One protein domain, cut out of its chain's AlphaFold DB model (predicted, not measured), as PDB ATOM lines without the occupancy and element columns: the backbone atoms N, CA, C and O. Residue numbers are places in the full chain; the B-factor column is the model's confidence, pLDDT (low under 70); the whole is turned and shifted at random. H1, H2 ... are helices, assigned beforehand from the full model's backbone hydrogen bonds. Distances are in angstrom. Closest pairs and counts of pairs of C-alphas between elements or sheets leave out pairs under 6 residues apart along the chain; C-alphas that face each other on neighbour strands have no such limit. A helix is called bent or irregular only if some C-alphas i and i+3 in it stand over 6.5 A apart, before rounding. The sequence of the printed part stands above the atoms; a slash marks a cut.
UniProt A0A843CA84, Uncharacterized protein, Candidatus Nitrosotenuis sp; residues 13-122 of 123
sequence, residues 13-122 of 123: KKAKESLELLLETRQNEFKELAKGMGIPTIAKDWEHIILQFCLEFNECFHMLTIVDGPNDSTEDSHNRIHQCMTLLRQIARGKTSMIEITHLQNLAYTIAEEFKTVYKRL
ATOM      1  N   LYS A  13     144.957  85.108 111.491       90.88
ATOM      2  CA  LYS A  13     143.895  85.336 110.502       90.88
ATOM      3  C   LYS A  13     142.585  85.721 111.187       90.88
ATOM      4  O   LYS A  13     141.989  86.742 110.861       90.88
ATOM      5  N   LYS A  14     142.189  84.944 112.188       93.81
ATOM      6  CA  LYS A  14     140.968  85.163 112.958       93.81
ATOM      7  C   LYS A  14     141.028  86.447 113.792       93.81
ATOM      8  O   LYS A  14     140.031  87.155 113.909       93.81
ATOM      9  N   ALA A  15     142.202  86.795 114.322       93.12
ATOM     10  CA  ALA A  15     142.445  88.064 115.007       93.12
ATOM     11  C   ALA A  15     142.267  89.255 114.060       93.12
ATOM     12  O   ALA A  15     141.623  90.237 114.423       93.12
ATOM     13  N   LYS A  16     142.787  89.140 112.830       93.12
ATOM     14  CA  LYS A  16     142.606  90.148 111.786       93.12
ATOM     15  C   LYS A  16     141.130  90.365 111.463       93.12
ATOM     16  O   LYS A  16     140.658  91.492 111.535       93.12
ATOM     17  N   GLU A  17     140.410  89.287 111.165       94.75
ATOM     18  CA  GLU A  17     138.981  89.341 110.833       94.75
ATOM     19  C   GLU A  17     138.153  89.912 111.996       94.75
ATOM     20  O   GLU A  17     137.256  90.724 111.793       94.75
ATOM     21  N   SER A  18     138.502  89.559 113.238       95.75
ATOM     22  CA  SER A  18     137.842  90.103 114.430       95.75
ATOM     23  C   SER A  18     138.054  91.607 114.581       95.75
ATOM     24  O   SER A  18     137.121  92.323 114.938       95.75
ATOM     25  N   LEU A  19     139.273  92.088 114.319       95.62
ATOM     26  CA  LEU A  19     139.585  93.514 114.357       95.62
ATOM     27  C   LEU A  19     138.846  94.264 113.245       95.62
ATOM     28  O   LEU A  19     138.270  95.312 113.516       95.62
ATOM     29  N   GLU A  20     138.820  93.727 112.024       95.56
ATOM     30  CA  GLU A  20     138.098  94.331 110.897       95.56
ATOM     31  C   GLU A  20     136.604  94.499 111.216       95.56
ATOM     32  O   GLU A  20     136.087  95.610 111.110       95.56
ATOM     33  N   LEU A  21     135.945  93.452 111.728       95.62
ATOM     34  CA  LEU A  21     134.541  93.515 112.157       95.62
ATOM     35  C   LEU A  21     134.311  94.502 113.309       95.62
ATOM     36  O   LEU A  21     133.308  95.213 113.342       95.62
ATOM     37  N   LEU A  22     135.231  94.560 114.273       95.94
ATOM     38  CA  LEU A  22     135.114  95.487 115.396       95.94
ATOM     39  C   LEU A  22     135.239  96.944 114.929       95.94
ATOM     40  O   LEU A  22     134.504  97.811 115.402       95.94
ATOM     41  N   LEU A  23     136.122  97.219 113.966       96.50
ATOM     42  CA  LEU A  23     136.313  98.559 113.412       96.50
ATOM     43  C   LEU A  23     135.076  99.073 112.666       96.50
ATOM     44  O   LEU A  23     134.836 100.277 112.686       96.50
ATOM     45  N   GLU A  24     134.230  98.207 112.104       96.31
ATOM     46  CA  GLU A  24     132.967  98.642 111.485       96.31
ATOM     47  C   GLU A  24     132.046  99.384 112.468       96.31
ATOM     48  O   GLU A  24     131.292 100.271 112.067       96.31
ATOM     49  N   THR A  25     132.121  99.050 113.761       94.38
ATOM     50  CA  THR A  25     131.221  99.593 114.793       94.38
ATOM     51  C   THR A  25     131.916 100.468 115.834       94.38
ATOM     52  O   THR A  25     131.268 101.349 116.395       94.38
ATOM     53  N   ARG A  26     133.221 100.275 116.073       96.25
ATOM     54  CA  ARG A  26     133.980 100.914 117.166       96.25
ATOM     55  C   ARG A  26     135.127 101.814 116.720       96.25
ATOM     56  O   ARG A  26     135.984 102.188 117.522       96.25
ATOM     57  N   GLN A  27     135.206 102.178 115.440       96.50
ATOM     58  CA  GLN A  27     136.362 102.942 114.959       96.50
ATOM     59  C   GLN A  27     136.510 104.327 115.610       96.50
ATOM     60  O   GLN A  27     137.629 104.841 115.700       96.50
ATOM     61  N   ASN A  28     135.425 104.941 116.085       97.50
ATOM     62  CA  ASN A  28     135.513 106.222 116.787       97.50
ATOM     63  C   ASN A  28     136.191 106.067 118.152       97.50
ATOM     64  O   ASN A  28     137.069 106.859 118.479       97.50
ATOM     65  N   GLU A  29     135.863 105.013 118.891       97.88
ATOM     66  CA  GLU A  29     136.461 104.668 120.179       97.88
ATOM     67  C   GLU A  29     137.949 104.318 120.022       97.88
ATOM     68  O   GLU A  29     138.784 104.768 120.807       97.88
ATOM     69  N   PHE A  30     138.320 103.618 118.943       97.81
ATOM     70  CA  PHE A  30     139.728 103.407 118.588       97.81
ATOM     71  C   PHE A  30     140.464 104.736 118.356       97.81
ATOM     72  O   PHE A  30     141.555 104.947 118.890       97.81
ATOM     73  N   LYS A  31     139.876 105.658 117.579       97.31
ATOM     74  CA  LYS A  31     140.465 106.989 117.330       97.31
ATOM     75  C   LYS A  31     140.570 107.816 118.608       97.31
ATOM     76  O   LYS A  31     141.531 108.568 118.774       97.31
ATOM     77  N   GLU A  32     139.595 107.690 119.499       96.94
ATOM     78  CA  GLU A  32     139.590 108.361 120.791       96.94
ATOM     79  C   GLU A  32     140.735 107.867 121.679       96.94
ATOM     80  O   GLU A  32     141.498 108.690 122.189       96.94
ATOM     81  N   LEU A  33     140.931 106.549 121.782       96.88
ATOM     82  CA  LEU A  33     142.078 105.970 122.482       96.88
ATOM     83  C   LEU A  33     143.404 106.402 121.855       96.88
ATOM     84  O   LEU A  33     144.301 106.844 122.571       96.88
ATOM     85  N   ALA A  34     143.518 106.363 120.524       95.94
ATOM     86  CA  ALA A  34     144.724 106.800 119.826       95.94
ATOM     87  C   ALA A  34     145.067 108.259 120.141       95.94
ATOM     88  O   ALA A  34     146.200 108.569 120.517       95.94
ATOM     89  N   LYS A  35     144.073 109.152 120.099       94.81
ATOM     90  CA  LYS A  35     144.233 110.548 120.515       94.81
ATOM     91  C   LYS A  35     144.619 110.653 121.993       94.81
ATOM     92  O   LYS A  35     145.521 111.419 122.331       94.81
ATOM     93  N   GLY A  36     143.965 109.886 122.863       92.62
ATOM     94  CA  GLY A  36     144.236 109.842 124.299       92.62
ATOM     95  C   GLY A  36     145.675 109.438 124.620       92.62
ATOM     96  O   GLY A  36     146.293 110.042 125.498       92.62
ATOM     97  N   MET A  37     146.228 108.493 123.864       92.38
ATOM     98  CA  MET A  37     147.580 107.952 124.032       92.38
ATOM     99  C   MET A  37     148.653 108.697 123.219       92.38
ATOM    100  O   MET A  37     149.841 108.415 123.363       92.38
ATOM    101  N   GLY A  38     148.261 109.649 122.368       92.19
ATOM    102  CA  GLY A  38     149.181 110.359 121.475       92.19
ATOM    103  C   GLY A  38     149.715 109.498 120.324       92.19
ATOM    104  O   GLY A  38     150.806 109.762 119.821       92.19
ATOM    105  N   ILE A  39     148.966 108.474 119.910       92.19
ATOM    106  CA  ILE A  39     149.291 107.600 118.779       92.19
ATOM    107  C   ILE A  39     148.728 108.228 117.490       92.19
ATOM    108  O   ILE A  39     147.519 108.449 117.398       92.19
ATOM    109  N   PRO A  40     149.564 108.525 116.475       93.31
ATOM    110  CA  PRO A  40     149.086 109.082 115.212       93.31
ATOM    111  C   PRO A  40     148.233 108.079 114.425       93.31
ATOM    112  O   PRO A  40     148.714 107.016 114.045       93.31
ATOM    113  N   THR A  41     147.004 108.459 114.072       93.81
ATOM    114  CA  THR A  41     146.074 107.639 113.262       93.81
ATOM    115  C   THR A  41     146.404 107.609 111.764       93.81
ATOM    116  O   THR A  41     145.698 106.999 110.970       93.81
ATOM    117  N   ILE A  42     147.484 108.280 111.362       91.00
ATOM    118  CA  ILE A  42     148.069 108.194 110.015       91.00
ATOM    119  C   ILE A  42     149.129 107.093 109.916       91.00
ATOM    120  O   ILE A  42     149.559 106.748 108.817       91.00
ATOM    121  N   ALA A  43     149.613 106.597 111.060       86.25
ATOM    122  CA  ALA A  43     150.615 105.549 111.081       86.25
ATOM    123  C   ALA A  43     149.993 104.252 110.566       86.25
ATOM    124  O   ALA A  43     148.834 103.951 110.838       86.25
ATOM    125  N   LYS A  44     150.772 103.466 109.826       86.75
ATOM    126  CA  LYS A  44     150.325 102.140 109.415       86.75
ATOM    127  C   LYS A  44     150.049 101.292 110.661       86.75
ATOM    128  O   LYS A  44     150.836 101.325 111.604       86.75
ATOM    129  N   ASP A  45     148.966 100.522 110.626       88.44
ATOM    130  CA  ASP A  45     148.608  99.549 111.659       88.44
ATOM    131  C   ASP A  45     148.342 100.174 113.049       88.44
ATOM    132  O   ASP A  45     148.449  99.486 114.062       88.44
ATOM    133  N   TRP A  46     147.972 101.458 113.133       94.19
ATOM    134  CA  TRP A  46     147.709 102.115 114.421       94.19
ATOM    135  C   TRP A  46     146.566 101.444 115.195       94.19
ATOM    136  O   TRP A  46     146.648 101.331 116.416       94.19
ATOM    137  N   GLU A  47     145.550 100.917 114.507       95.12
ATOM    138  CA  GLU A  47     144.451 100.162 115.116       95.12
ATOM    139  C   GLU A  47     144.962  98.921 115.855       95.12
ATOM    140  O   GLU A  47     144.456  98.570 116.915       95.12
ATOM    141  N   HIS A  48     146.020  98.294 115.341       92.12
ATOM    142  CA  HIS A  48     146.643  97.132 115.966       92.12
ATOM    143  C   HIS A  48     147.345  97.496 117.266       92.12
ATOM    144  O   HIS A  48     147.248  96.762 118.243       92.12
ATOM    145  N   ILE A  49     148.033  98.639 117.285       93.06
ATOM    146  CA  ILE A  49     148.692  99.152 118.488       93.06
ATOM    147  C   ILE A  49     147.641  99.430 119.570       93.06
ATOM    148  O   ILE A  49     147.845  99.083 120.731       93.06
ATOM    149  N   ILE A  50     146.499 100.007 119.183       96.12
ATOM    150  CA  ILE A  50     145.385 100.254 120.105       96.12
ATOM    151  C   ILE A  50     144.778  98.947 120.605       96.12
ATOM    152  O   ILE A  50     144.595  98.799 121.810       96.12
ATOM    153  N   LEU A  51     144.505  97.984 119.723       96.25
ATOM    154  CA  LEU A  51     143.957  96.693 120.130       96.25
ATOM    155  C   LEU A  51     144.900  95.952 121.089       96.25
ATOM    156  O   LEU A  51     144.444  95.442 122.110       96.25
ATOM    157  N   GLN A  52     146.201  95.928 120.788       94.12
ATOM    158  CA  GLN A  52     147.221  95.334 121.653       94.12
ATOM    159  C   GLN A  52     147.159  95.947 123.053       94.12
ATOM    160  O   GLN A  52     147.035  95.223 124.038       94.12
ATOM    161  N   PHE A  53     147.157  97.280 123.134       95.00
ATOM    162  CA  PHE A  53     147.031  97.984 124.405       95.00
ATOM    163  C   PHE A  53     145.739  97.612 125.143       95.00
ATOM    164  O   PHE A  53     145.771  97.379 126.347       95.00
ATOM    165  N   CYS A  54     144.602  97.533 124.443       96.62
ATOM    166  CA  CYS A  54     143.321  97.172 125.054       96.62
ATOM    167  C   CYS A  54     143.370  95.773 125.680       96.62
ATOM    168  O   CYS A  54     142.925  95.588 126.812       96.62
ATOM    169  N   LEU A  55     143.938  94.796 124.969       95.44
ATOM    170  CA  LEU A  55     144.066  93.423 125.453       95.44
ATOM    171  C   LEU A  55     145.012  93.330 126.654       95.44
ATOM    172  O   LEU A  55     144.648  92.736 127.665       95.44
ATOM    173  N   GLU A  56     146.171  93.986 126.591       93.06
ATOM    174  CA  GLU A  56     147.112  94.068 127.717       93.06
ATOM    175  C   GLU A  56     146.486  94.762 128.936       93.06
ATOM    176  O   GLU A  56     146.653  94.321 130.075       93.06
ATOM    177  N   PHE A  57     145.724  95.834 128.705       94.62
ATOM    178  CA  PHE A  57     145.024  96.555 129.761       94.62
ATOM    179  C   PHE A  57     143.931  95.702 130.414       94.62
ATOM    180  O   PHE A  57     143.768  95.750 131.630       94.62
ATOM    181  N   ASN A  58     143.198  94.902 129.639       94.62
ATOM    182  CA  ASN A  58     142.172  94.005 130.163       94.62
ATOM    183  C   ASN A  58     142.767  92.911 131.069       94.62
ATOM    184  O   ASN A  58     142.265  92.702 132.173       94.62
ATOM    185  N   GLU A  59     143.883  92.294 130.668       89.62
ATOM    186  CA  GLU A  59     144.611  91.350 131.531       89.62
ATOM    187  C   GLU A  59     145.132  92.036 132.803       89.62
ATOM    188  O   GLU A  59     145.016  91.503 133.910       89.62
ATOM    189  N   CYS A  60     145.650  93.260 132.663       90.12
ATOM    190  CA  CYS A  60     146.084  94.064 133.796       90.12
ATOM    191  C   CYS A  60     144.944  94.364 134.781       90.12
ATOM    192  O   CYS A  60     145.102  94.207 135.993       90.12
ATOM    193  N   PHE A  61     143.784  94.777 134.267       90.00
ATOM    194  CA  PHE A  61     142.604  95.061 135.073       90.00
ATOM    195  C   PHE A  61     142.184  93.827 135.873       90.00
ATOM    196  O   PHE A  61     141.999  93.921 137.085       90.00
ATOM    197  N   HIS A  62     142.123  92.658 135.232       86.44
ATOM    198  CA  HIS A  62     141.810  91.412 135.923       86.44
ATOM    199  C   HIS A  62     142.806  91.102 137.041       86.44
ATOM    200  O   HIS A  62     142.376  90.798 138.154       86.44
ATOM    201  N   MET A  63     144.109  91.266 136.800       82.44
ATOM    202  CA  MET A  63     145.129  91.059 137.830       82.44
ATOM    203  C   MET A  63     144.966  92.009 139.028       82.44
ATOM    204  O   MET A  63     145.039  91.557 140.169       82.44
ATOM    205  N   LEU A  64     144.673  93.291 138.791       77.00
ATOM    206  CA  LEU A  64     144.463  94.281 139.857       77.00
ATOM    207  C   LEU A  64     143.189  94.036 140.682       77.00
ATOM    208  O   LEU A  64     143.100  94.501 141.816       77.00
ATOM    209  N   THR A  65     142.194  93.336 140.127       80.25
ATOM    210  CA  THR A  65     140.929  93.036 140.825       80.25
ATOM    211  C   THR A  65     140.976  91.792 141.715       80.25
ATOM    212  O   THR A  65     140.047  91.567 142.492       80.25
ATOM    213  N   ILE A  66     142.030  90.980 141.628       79.69
ATOM    214  CA  ILE A  66     142.196  89.807 142.492       79.69
ATOM    215  C   ILE A  66     142.543  90.302 143.905       79.69
ATOM    216  O   ILE A  66     143.561  90.959 144.100       79.69
ATOM    217  N   VAL A  67     141.684  89.987 144.885       60.53
ATOM    218  CA  VAL A  67     141.750  90.462 146.292       60.53
ATOM    219  C   VAL A  67     143.092  90.163 146.958       60.53
ATOM    220  O   VAL A  67     143.584  90.940 147.771       60.53
ATOM    221  N   ASP A  68     143.687  89.051 146.564       65.44
ATOM    222  CA  ASP A  68     144.936  88.538 147.097       65.44
ATOM    223  C   ASP A  68     146.181  89.088 146.365       65.44
ATOM    224  O   ASP A  68     147.321  88.801 146.730       65.44
ATOM    225  N   GLY A  69     145.978  89.882 145.307       57.09
ATOM    226  CA  GLY A  69     147.017  90.197 144.330       57.09
ATOM    227  C   GLY A  69     147.594  88.922 143.697       57.09
ATOM    228  O   GLY A  69     147.086  87.815 143.905       57.09
ATOM    229  N   PRO A  70     148.662  89.017 142.894       57.41
ATOM    230  CA  PRO A  70     149.483  87.844 142.663       57.41
ATOM    231  C   PRO A  70     150.111  87.447 144.014       57.41
ATOM    232  O   PRO A  70     151.019  88.103 144.514       57.41
ATOM    233  N   ASN A  71     149.562  86.401 144.638       54.44
ATOM    234  CA  ASN A  71     149.924  85.891 145.970       54.44
ATOM    235  C   ASN A  71     151.372  85.371 146.079       54.44
ATOM    236  O   ASN A  71     151.784  84.863 147.123       54.44
ATOM    237  N   ASP A  72     152.138  85.437 144.995       64.88
ATOM    238  CA  ASP A  72     153.483  84.919 144.879       64.88
ATOM    239  C   ASP A  72     154.481  86.055 144.597       64.88
ATOM    240  O   ASP A  72     154.309  86.892 143.715       64.88
ATOM    241  N   SER A  73     155.570  86.103 145.368       69.25
ATOM    242  CA  SER A  73     156.671  87.067 145.181       69.25
ATOM    243  C   SER A  73     157.608  86.660 144.036       69.25
ATOM    244  O   SER A  73     158.824  86.837 144.121       69.25
ATOM    245  N   THR A  74     157.060  86.026 142.999       76.00
ATOM    246  CA  THR A  74     157.823  85.543 141.849       76.00
ATOM    247  C   THR A  74     158.257  86.710 140.968       76.00
ATOM    248  O   THR A  74     157.631  87.771 140.928       76.00
ATOM    249  N   GLU A  75     159.351  86.517 140.234       74.81
ATOM    250  CA  GLU A  75     159.837  87.504 139.266       74.81
ATOM    251  C   GLU A  75     158.774  87.811 138.195       74.81
ATOM    252  O   GLU A  75     158.567  88.970 137.837       74.81
ATOM    253  N   ASP A  76     158.017  86.797 137.769       76.06
ATOM    254  CA  ASP A  76     156.913  86.934 136.813       76.06
ATOM    255  C   ASP A  76     155.767  87.799 137.355       76.06
ATOM    256  O   ASP A  76     155.248  88.668 136.646       76.06
ATOM    257  N   SER A  77     155.399  87.614 138.625       73.88
ATOM    258  CA  SER A  77     154.412  88.442 139.325       73.88
ATOM    259  C   SER A  77     154.839  89.915 139.369       73.88
ATOM    260  O   SER A  77     154.088  90.803 138.948       73.88
ATOM    261  N   HIS A  78     156.088  90.190 139.761       78.88
ATOM    262  CA  HIS A  78     156.632  91.551 139.769       78.88
ATOM    263  C   HIS A  78     156.666  92.175 138.366       78.88
ATOM    264  O   HIS A  78     156.270  93.332 138.191       78.88
ATOM    265  N   ASN A  79     157.084  91.413 137.351       83.19
ATOM    266  CA  ASN A  79     157.112  91.870 135.962       83.19
ATOM    267  C   ASN A  79     155.716  92.277 135.473       83.19
ATOM    268  O   ASN A  79     155.558  93.349 134.882       83.19
ATOM    269  N   ARG A  80     154.686  91.484 135.787       80.44
ATOM    270  CA  ARG A  80     153.289  91.792 135.442       80.44
ATOM    271  C   ARG A  80     152.775  93.052 136.140       80.44
ATOM    272  O   ARG A  80     152.121  93.877 135.502       80.44
ATOM    273  N   ILE A  81     153.117  93.269 137.413       84.12
ATOM    274  CA  ILE A  81     152.789  94.517 138.130       84.12
ATOM    275  C   ILE A  81     153.450  95.724 137.448       84.12
ATOM    276  O   ILE A  81     152.803  96.749 137.215       84.12
ATOM    277  N   HIS A  82     154.727  95.617 137.077       86.62
ATOM    278  CA  HIS A  82     155.430  96.692 136.375       86.62
ATOM    279  C   HIS A  82     154.841  96.987 134.987       86.62
ATOM    280  O   HIS A  82     154.721  98.161 134.613       86.62
ATOM    281  N   GLN A  83     154.429  95.956 134.246       88.25
ATOM    282  CA  GLN A  83     153.709  96.102 132.978       88.25
ATOM    283  C   GLN A  83     152.385  96.848 133.184       88.25
ATOM    284  O   GLN A  83     152.150  97.868 132.536       88.25
ATOM    285  N   CYS A  84     151.586  96.434 134.168       90.44
ATOM    286  CA  CYS A  84     150.352  97.113 134.558       90.44
ATOM    287  C   CYS A  84     150.548  98.604 134.842       90.44
ATOM    288  O   CYS A  84     149.873  99.465 134.275       90.44
ATOM    289  N   MET A  85     151.524  98.929 135.691       89.94
ATOM    290  CA  MET A  85     151.840 100.317 136.026       89.94
ATOM    291  C   MET A  85     152.302 101.113 134.803       89.94
ATOM    292  O   MET A  85     152.063 102.318 134.724       89.94
ATOM    293  N   THR A  86     152.951 100.460 133.839       92.06
ATOM    294  CA  THR A  86     153.358 101.088 132.579       92.06
ATOM    295  C   THR A  86     152.146 101.429 131.714       92.06
ATOM    296  O   THR A  86     152.045 102.571 131.265       92.06
ATOM    297  N   LEU A  87     151.193 100.507 131.555       92.62
ATOM    298  CA  LEU A  87     149.945 100.739 130.812       92.62
ATOM    299  C   LEU A  87     149.118 101.874 131.433       92.62
ATOM    300  O   LEU A  87     148.683 102.796 130.739       92.62
ATOM    301  N   LEU A  88     148.981 101.872 132.763       91.00
ATOM    302  CA  LEU A  88     148.298 102.937 133.499       91.00
ATOM    303  C   LEU A  88     148.971 104.303 133.300       91.00
ATOM    304  O   LEU A  88     148.296 105.313 133.110       91.00
ATOM    305  N   ARG A  89     150.308 104.360 133.296       90.94
ATOM    306  CA  ARG A  89     151.036 105.611 133.024       90.94
ATOM    307  C   ARG A  89     150.875 106.079 131.584       90.94
ATOM    308  O   ARG A  89     150.796 107.284 131.364       90.94
ATOM    309  N   GLN A  90     150.840 105.163 130.617       90.94
ATOM    310  CA  GLN A  90     150.638 105.511 129.210       90.94
ATOM    311  C   GLN A  90     149.293 106.216 129.005       90.94
ATOM    312  O   GLN A  90     149.264 107.281 128.391       90.94
ATOM    313  N   ILE A  91     148.212 105.685 129.582       91.75
ATOM    314  CA  ILE A  91     146.870 106.267 129.431       91.75
ATOM    315  C   ILE A  91     146.698 107.568 130.233       91.75
ATOM    316  O   ILE A  91     146.026 108.497 129.787       91.75
ATOM    317  N   ALA A  92     147.366 107.674 131.389       92.44
ATOM    318  CA  ALA A  92     147.340 108.868 132.233       92.44
ATOM    319  C   ALA A  92     148.226 110.013 131.712       92.44
ATOM    320  O   ALA A  92     148.106 111.154 132.168       92.44
ATOM    321  N   ARG A  93     149.139 109.743 130.772       92.00
ATOM    322  CA  ARG A  93     150.131 110.721 130.323       92.00
ATOM    323  C   ARG A  93     149.462 111.983 129.771       92.00
ATOM    324  O   ARG A  93     148.662 111.944 128.834       92.00
ATOM    325  N   GLY A  94     149.835 113.125 130.352       88.75
ATOM    326  CA  GLY A  94     149.351 114.444 129.943       88.75
ATOM    327  C   GLY A  94     147.872 114.709 130.248       88.75
ATOM    328  O   GLY A  94     147.344 115.704 129.761       88.75
ATOM    329  N   LYS A  95     147.201 113.839 131.014       93.25
ATOM    330  CA  LYS A  95     145.823 114.042 131.474       93.25
ATOM    331  C   LYS A  95     145.826 114.784 132.802       93.25
ATOM    332  O   LYS A  95     146.690 114.556 133.646       93.25
ATOM    333  N   THR A  96     144.853 115.666 132.983       91.56
ATOM    334  CA  THR A  96     144.716 116.481 134.201       91.56
ATOM    335  C   THR A  96     143.488 116.107 135.021       91.56
ATOM    336  O   THR A  96     143.330 116.597 136.134       91.56
ATOM    337  N   SER A  97     142.620 115.238 134.491       93.69
ATOM    338  CA  SER A  97     141.393 114.797 135.147       93.69
ATOM    339  C   SER A  97     141.358 113.283 135.308       93.69
ATOM    340  O   SER A  97     141.550 112.539 134.347       93.69
ATOM    341  N   MET A  98     141.033 112.820 136.517       94.25
ATOM    342  CA  MET A  98     140.790 111.397 136.774       94.25
ATOM    343  C   MET A  98     139.625 110.863 135.932       94.25
ATOM    344  O   MET A  98     139.667 109.725 135.486       94.25
ATOM    345  N   ILE A  99     138.625 111.703 135.647       96.06
ATOM    346  CA  ILE A  99     137.465 111.327 134.827       96.06
ATOM    347  C   ILE A  99     137.913 110.952 133.409       96.06
ATOM    348  O   ILE A  99     137.450 109.955 132.865       96.06
ATOM    349  N   GLU A 100     138.851 111.707 132.829       94.00
ATOM    350  CA  GLU A 100     139.403 111.412 131.499       94.00
ATOM    351  C   GLU A 100     140.185 110.096 131.499       94.00
ATOM    352  O   GLU A 100     140.072 109.305 130.566       94.00
ATOM    353  N   ILE A 101     140.959 109.847 132.560       95.12
ATOM    354  CA  ILE A 101     141.729 108.610 132.716       95.12
ATOM    355  C   ILE A 101     140.777 107.415 132.807       95.12
ATOM    356  O   ILE A 101     140.921 106.462 132.043       95.12
ATOM    357  N   THR A 102     139.781 107.479 133.693       95.12
ATOM    358  CA  THR A 102     138.794 106.409 133.880       95.12
ATOM    359  C   THR A 102     137.982 106.155 132.613       95.12
ATOM    360  O   THR A 102     137.731 105.004 132.271       95.12
ATOM    361  N   HIS A 103     137.608 107.202 131.875       96.75
ATOM    362  CA  HIS A 103     136.912 107.055 130.596       96.75
ATOM    363  C   HIS A 103     137.737 106.259 129.578       96.75
ATOM    364  O   HIS A 103     137.255 105.268 129.032       96.75
ATOM    365  N   LEU A 104     139.011 106.620 129.383       97.00
ATOM    366  CA  LEU A 104     139.896 105.897 128.464       97.00
ATOM    367  C   LEU A 104     140.146 104.449 128.921       97.00
ATOM    368  O   LEU A 104     140.193 103.542 128.093       97.00
ATOM    369  N   GLN A 105     140.266 104.209 130.229       95.69
ATOM    370  CA  GLN A 105     140.399 102.858 130.787       95.69
ATOM    371  C   GLN A 105     139.157 102.003 130.506       95.69
ATOM    372  O   GLN A 105     139.282 100.856 130.079       95.69
ATOM    373  N   ASN A 106     137.961 102.568 130.678       96.69
ATOM    374  CA  ASN A 106     136.705 101.883 130.380       96.69
ATOM    375  C   ASN A 106     136.572 101.553 128.889       96.69
ATOM    376  O   ASN A 106     136.127 100.457 128.547       96.69
ATOM    377  N   LEU A 107     136.988 102.466 128.003       97.88
ATOM    378  CA  LEU A 107     137.038 102.204 126.563       97.88
ATOM    379  C   LEU A 107     137.991 101.052 126.237       97.88
ATOM    380  O   LEU A 107     137.598 100.127 125.530       97.88
ATOM    381  N   ALA A 108     139.210 101.076 126.783       97.75
ATOM    382  CA  ALA A 108     140.194 100.021 126.558       97.75
ATOM    383  C   ALA A 108     139.685  98.649 127.031       97.75
ATOM    384  O   ALA A 108     139.769  97.667 126.293       97.75
ATOM    385  N   TYR A 109     139.085  98.589 128.225       97.00
ATOM    386  CA  TYR A 109     138.471  97.368 128.749       97.00
ATOM    387  C   TYR A 109     137.327  96.863 127.855       97.00
ATOM    388  O   TYR A 109     137.288  95.685 127.503       97.00
ATOM    389  N   THR A 110     136.422  97.759 127.450       97.88
ATOM    390  CA  THR A 110     135.249  97.417 126.627       97.88
ATOM    391  C   THR A 110     135.662  96.884 125.258       97.88
ATOM    392  O   THR A 110     135.171  95.839 124.836       97.88
ATOM    393  N   ILE A 111     136.606  97.547 124.584       98.12
ATOM    394  CA  ILE A 111     137.122  97.107 123.279       98.12
ATOM    395  C   ILE A 111     137.750  95.715 123.376       98.12
ATOM    396  O   ILE A 111     137.532  94.888 122.492       98.12
ATOM    397  N   ALA A 112     138.498  95.432 124.444       97.56
ATOM    398  CA  ALA A 112     139.098  94.117 124.645       97.56
ATOM    399  C   ALA A 112     138.044  93.009 124.812       97.56
ATOM    400  O   ALA A 112     138.153  91.960 124.175       97.56
ATOM    401  N   GLU A 113     137.012  93.238 125.627       97.31
ATOM    402  CA  GLU A 113     135.918  92.276 125.826       97.31
ATOM    403  C   GLU A 113     135.105  92.047 124.546       97.31
ATOM    404  O   GLU A 113     134.769  90.908 124.197       97.31
ATOM    405  N   GLU A 114     134.823  93.115 123.799       97.31
ATOM    406  CA  GLU A 114     134.125  93.021 122.520       97.31
ATOM    407  C   GLU A 114     134.961  92.279 121.478       97.31
ATOM    408  O   GLU A 114     134.447  91.364 120.833       97.31
ATOM    409  N   PHE A 115     136.258  92.580 121.373       97.12
ATOM    410  CA  PHE A 115     137.173  91.838 120.510       97.12
ATOM    411  C   PHE A 115     137.189  90.347 120.860       97.12
ATOM    412  O   PHE A 115     136.981  89.508 119.984       97.12
ATOM    413  N   LYS A 116     137.370  89.999 122.144       95.62
ATOM    414  CA  LYS A 116     137.342  88.606 122.622       95.62
ATOM    415  C   LYS A 116     136.009  87.929 122.274       95.62
ATOM    416  O   LYS A 116     135.990  86.748 121.926       95.62
ATOM    417  N   THR A 117     134.900  88.663 122.338       95.94
ATOM    418  CA  THR A 117     133.561  88.167 121.989       95.94
ATOM    419  C   THR A 117     133.410  87.911 120.492       95.94
ATOM    420  O   THR A 117     132.933  86.842 120.110       95.94
ATOM    421  N   VAL A 118     133.826  88.854 119.643       95.19
ATOM    422  CA  VAL A 118     133.816  88.697 118.180       95.19
ATOM    423  C   VAL A 118     134.708  87.527 117.779       95.19
ATOM    424  O   VAL A 118     134.253  86.621 117.085       95.19
ATOM    425  N   TYR A 119     135.927  87.473 118.315       95.38
ATOM    426  CA  TYR A 119     136.874  86.397 118.056       95.38
ATOM    427  C   TYR A 119     136.296  85.024 118.401       95.38
ATOM    428  O   TYR A 119     136.381  84.098 117.602       95.38
ATOM    429  N   LYS A 120     135.638  84.861 119.554       94.69
ATOM    430  CA  LYS A 120     135.013  83.579 119.933       94.69
ATOM    431  C   LYS A 120     133.896  83.129 118.981       94.69
ATOM    432  O   LYS A 120     133.620  81.934 118.928       94.69
ATOM    433  N   ARG A 121     133.251  84.055 118.264       94.12
ATOM    434  CA  ARG A 121     132.155  83.763 117.322       94.12
ATOM    435  C   ARG A 121     132.642  83.383 115.925       94.12
ATOM    436  O   ARG A 121     131.887  82.755 115.193       94.12
ATOM    437  N   LEU A 122     133.864  83.763 115.557       90.62
ATOM    438  CA  LEU A 122     134.471  83.332 114.300       90.62
ATOM    439  C   LEU A 122     134.895  81.860 114.411       90.62
ATOM    440  O   LEU A 122     135.375  81.429 115.463       90.62
TER     441      LEU A 122
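This is residues 13 to 122 of the 123 residues of an uncharacterized protein of Candidatus Nitrosotenuis sp (UniProt A0A843CA84). Two long helices, H2 and H4, cross near their middles as an X, and H1, bent into an L, packs on one side of the crossing. H3 folds back from the far end of H2 to the first part of H4, and these three helices outline a triangle; residues 71 to 76, between H2 and H3 and into H3, stick out. The printed part has 110 residues with four named helices, in the order H1, H2, H3, H4, and no named strand; the class is all helix. It is compact, with a radius of gyration of the C-alphas of 14.7 A, and spans 42 by 37 by 23 A.

H1, residues 13 to 37, is the longest helix by residues; by its hydrogen bonds it was assigned as one helix, but it is bent, with C-alphas 25 and 28 8.1 A apart. Its arms, H1a, residues 13 to 25, and H1b, residues 28 to 37, are about perpendicular at 78 degrees. H4, residues 98 to 121, touches H1a with residues 114 to 119 alone, at a steep tilt of 53 degrees, opposite ways; the closest C-alphas, of Ser 18 and Tyr 119, are 5.3 A apart. H4 touches H1b too, closest at the C-alphas of Leu 33 and Leu 104, 6.4 A. H2, residues 46 to 65, touches H4 about perpendicular at 78 degrees, with the C-alphas of Cys 54 and Ala 108 closest at 4.5 A. H2 touches H1b with residues 46 to 50 alone, closest at the C-alphas of Ala 34 and Ile 50, 6.6 A. H3, residues 75 to 92, touches H2 at a steep tilt of 58 degrees, opposite ways, closest at the C-alphas of Cys 60 and Cys 84, 5.3 A. H3 touches H4 with residues 91 to 92 alone, closest at the C-alphas of Ala 92 and Ile 101, 5.6 A. H3 and H1b only just touch, and only at their ends, with 3 pairs of C-alphas within 8 A, the closest those of Met 37 and Ile 91, 5.7 A. H1a and H3 are apart. Every O i to N i+4 pair is within hydrogen-bond range in H1b, H2, H3 and H4, and 8 of 9 in H1a.

H1a begins at C-alpha 13, (143.895, 85.336, 110.502), and is 19.6 A long; H1b is 14.2 A. H2 is 28.7 A from first to last C-alpha, and H3 is 25.7 A. H4, 34.9 A, ends at C-alpha 121, (132.155, 83.763, 117.322).

The C-alphas farthest apart, of Glu 24 and Ser 73, are 42.8 A apart. The printed part has no cut. The link from H3 to H4 is tight, those from H1 to H2 and H2 to H3 are short, and no link is long. The mean pLDDT of the printed part is 90.2; residues 67 to 73 are under 70.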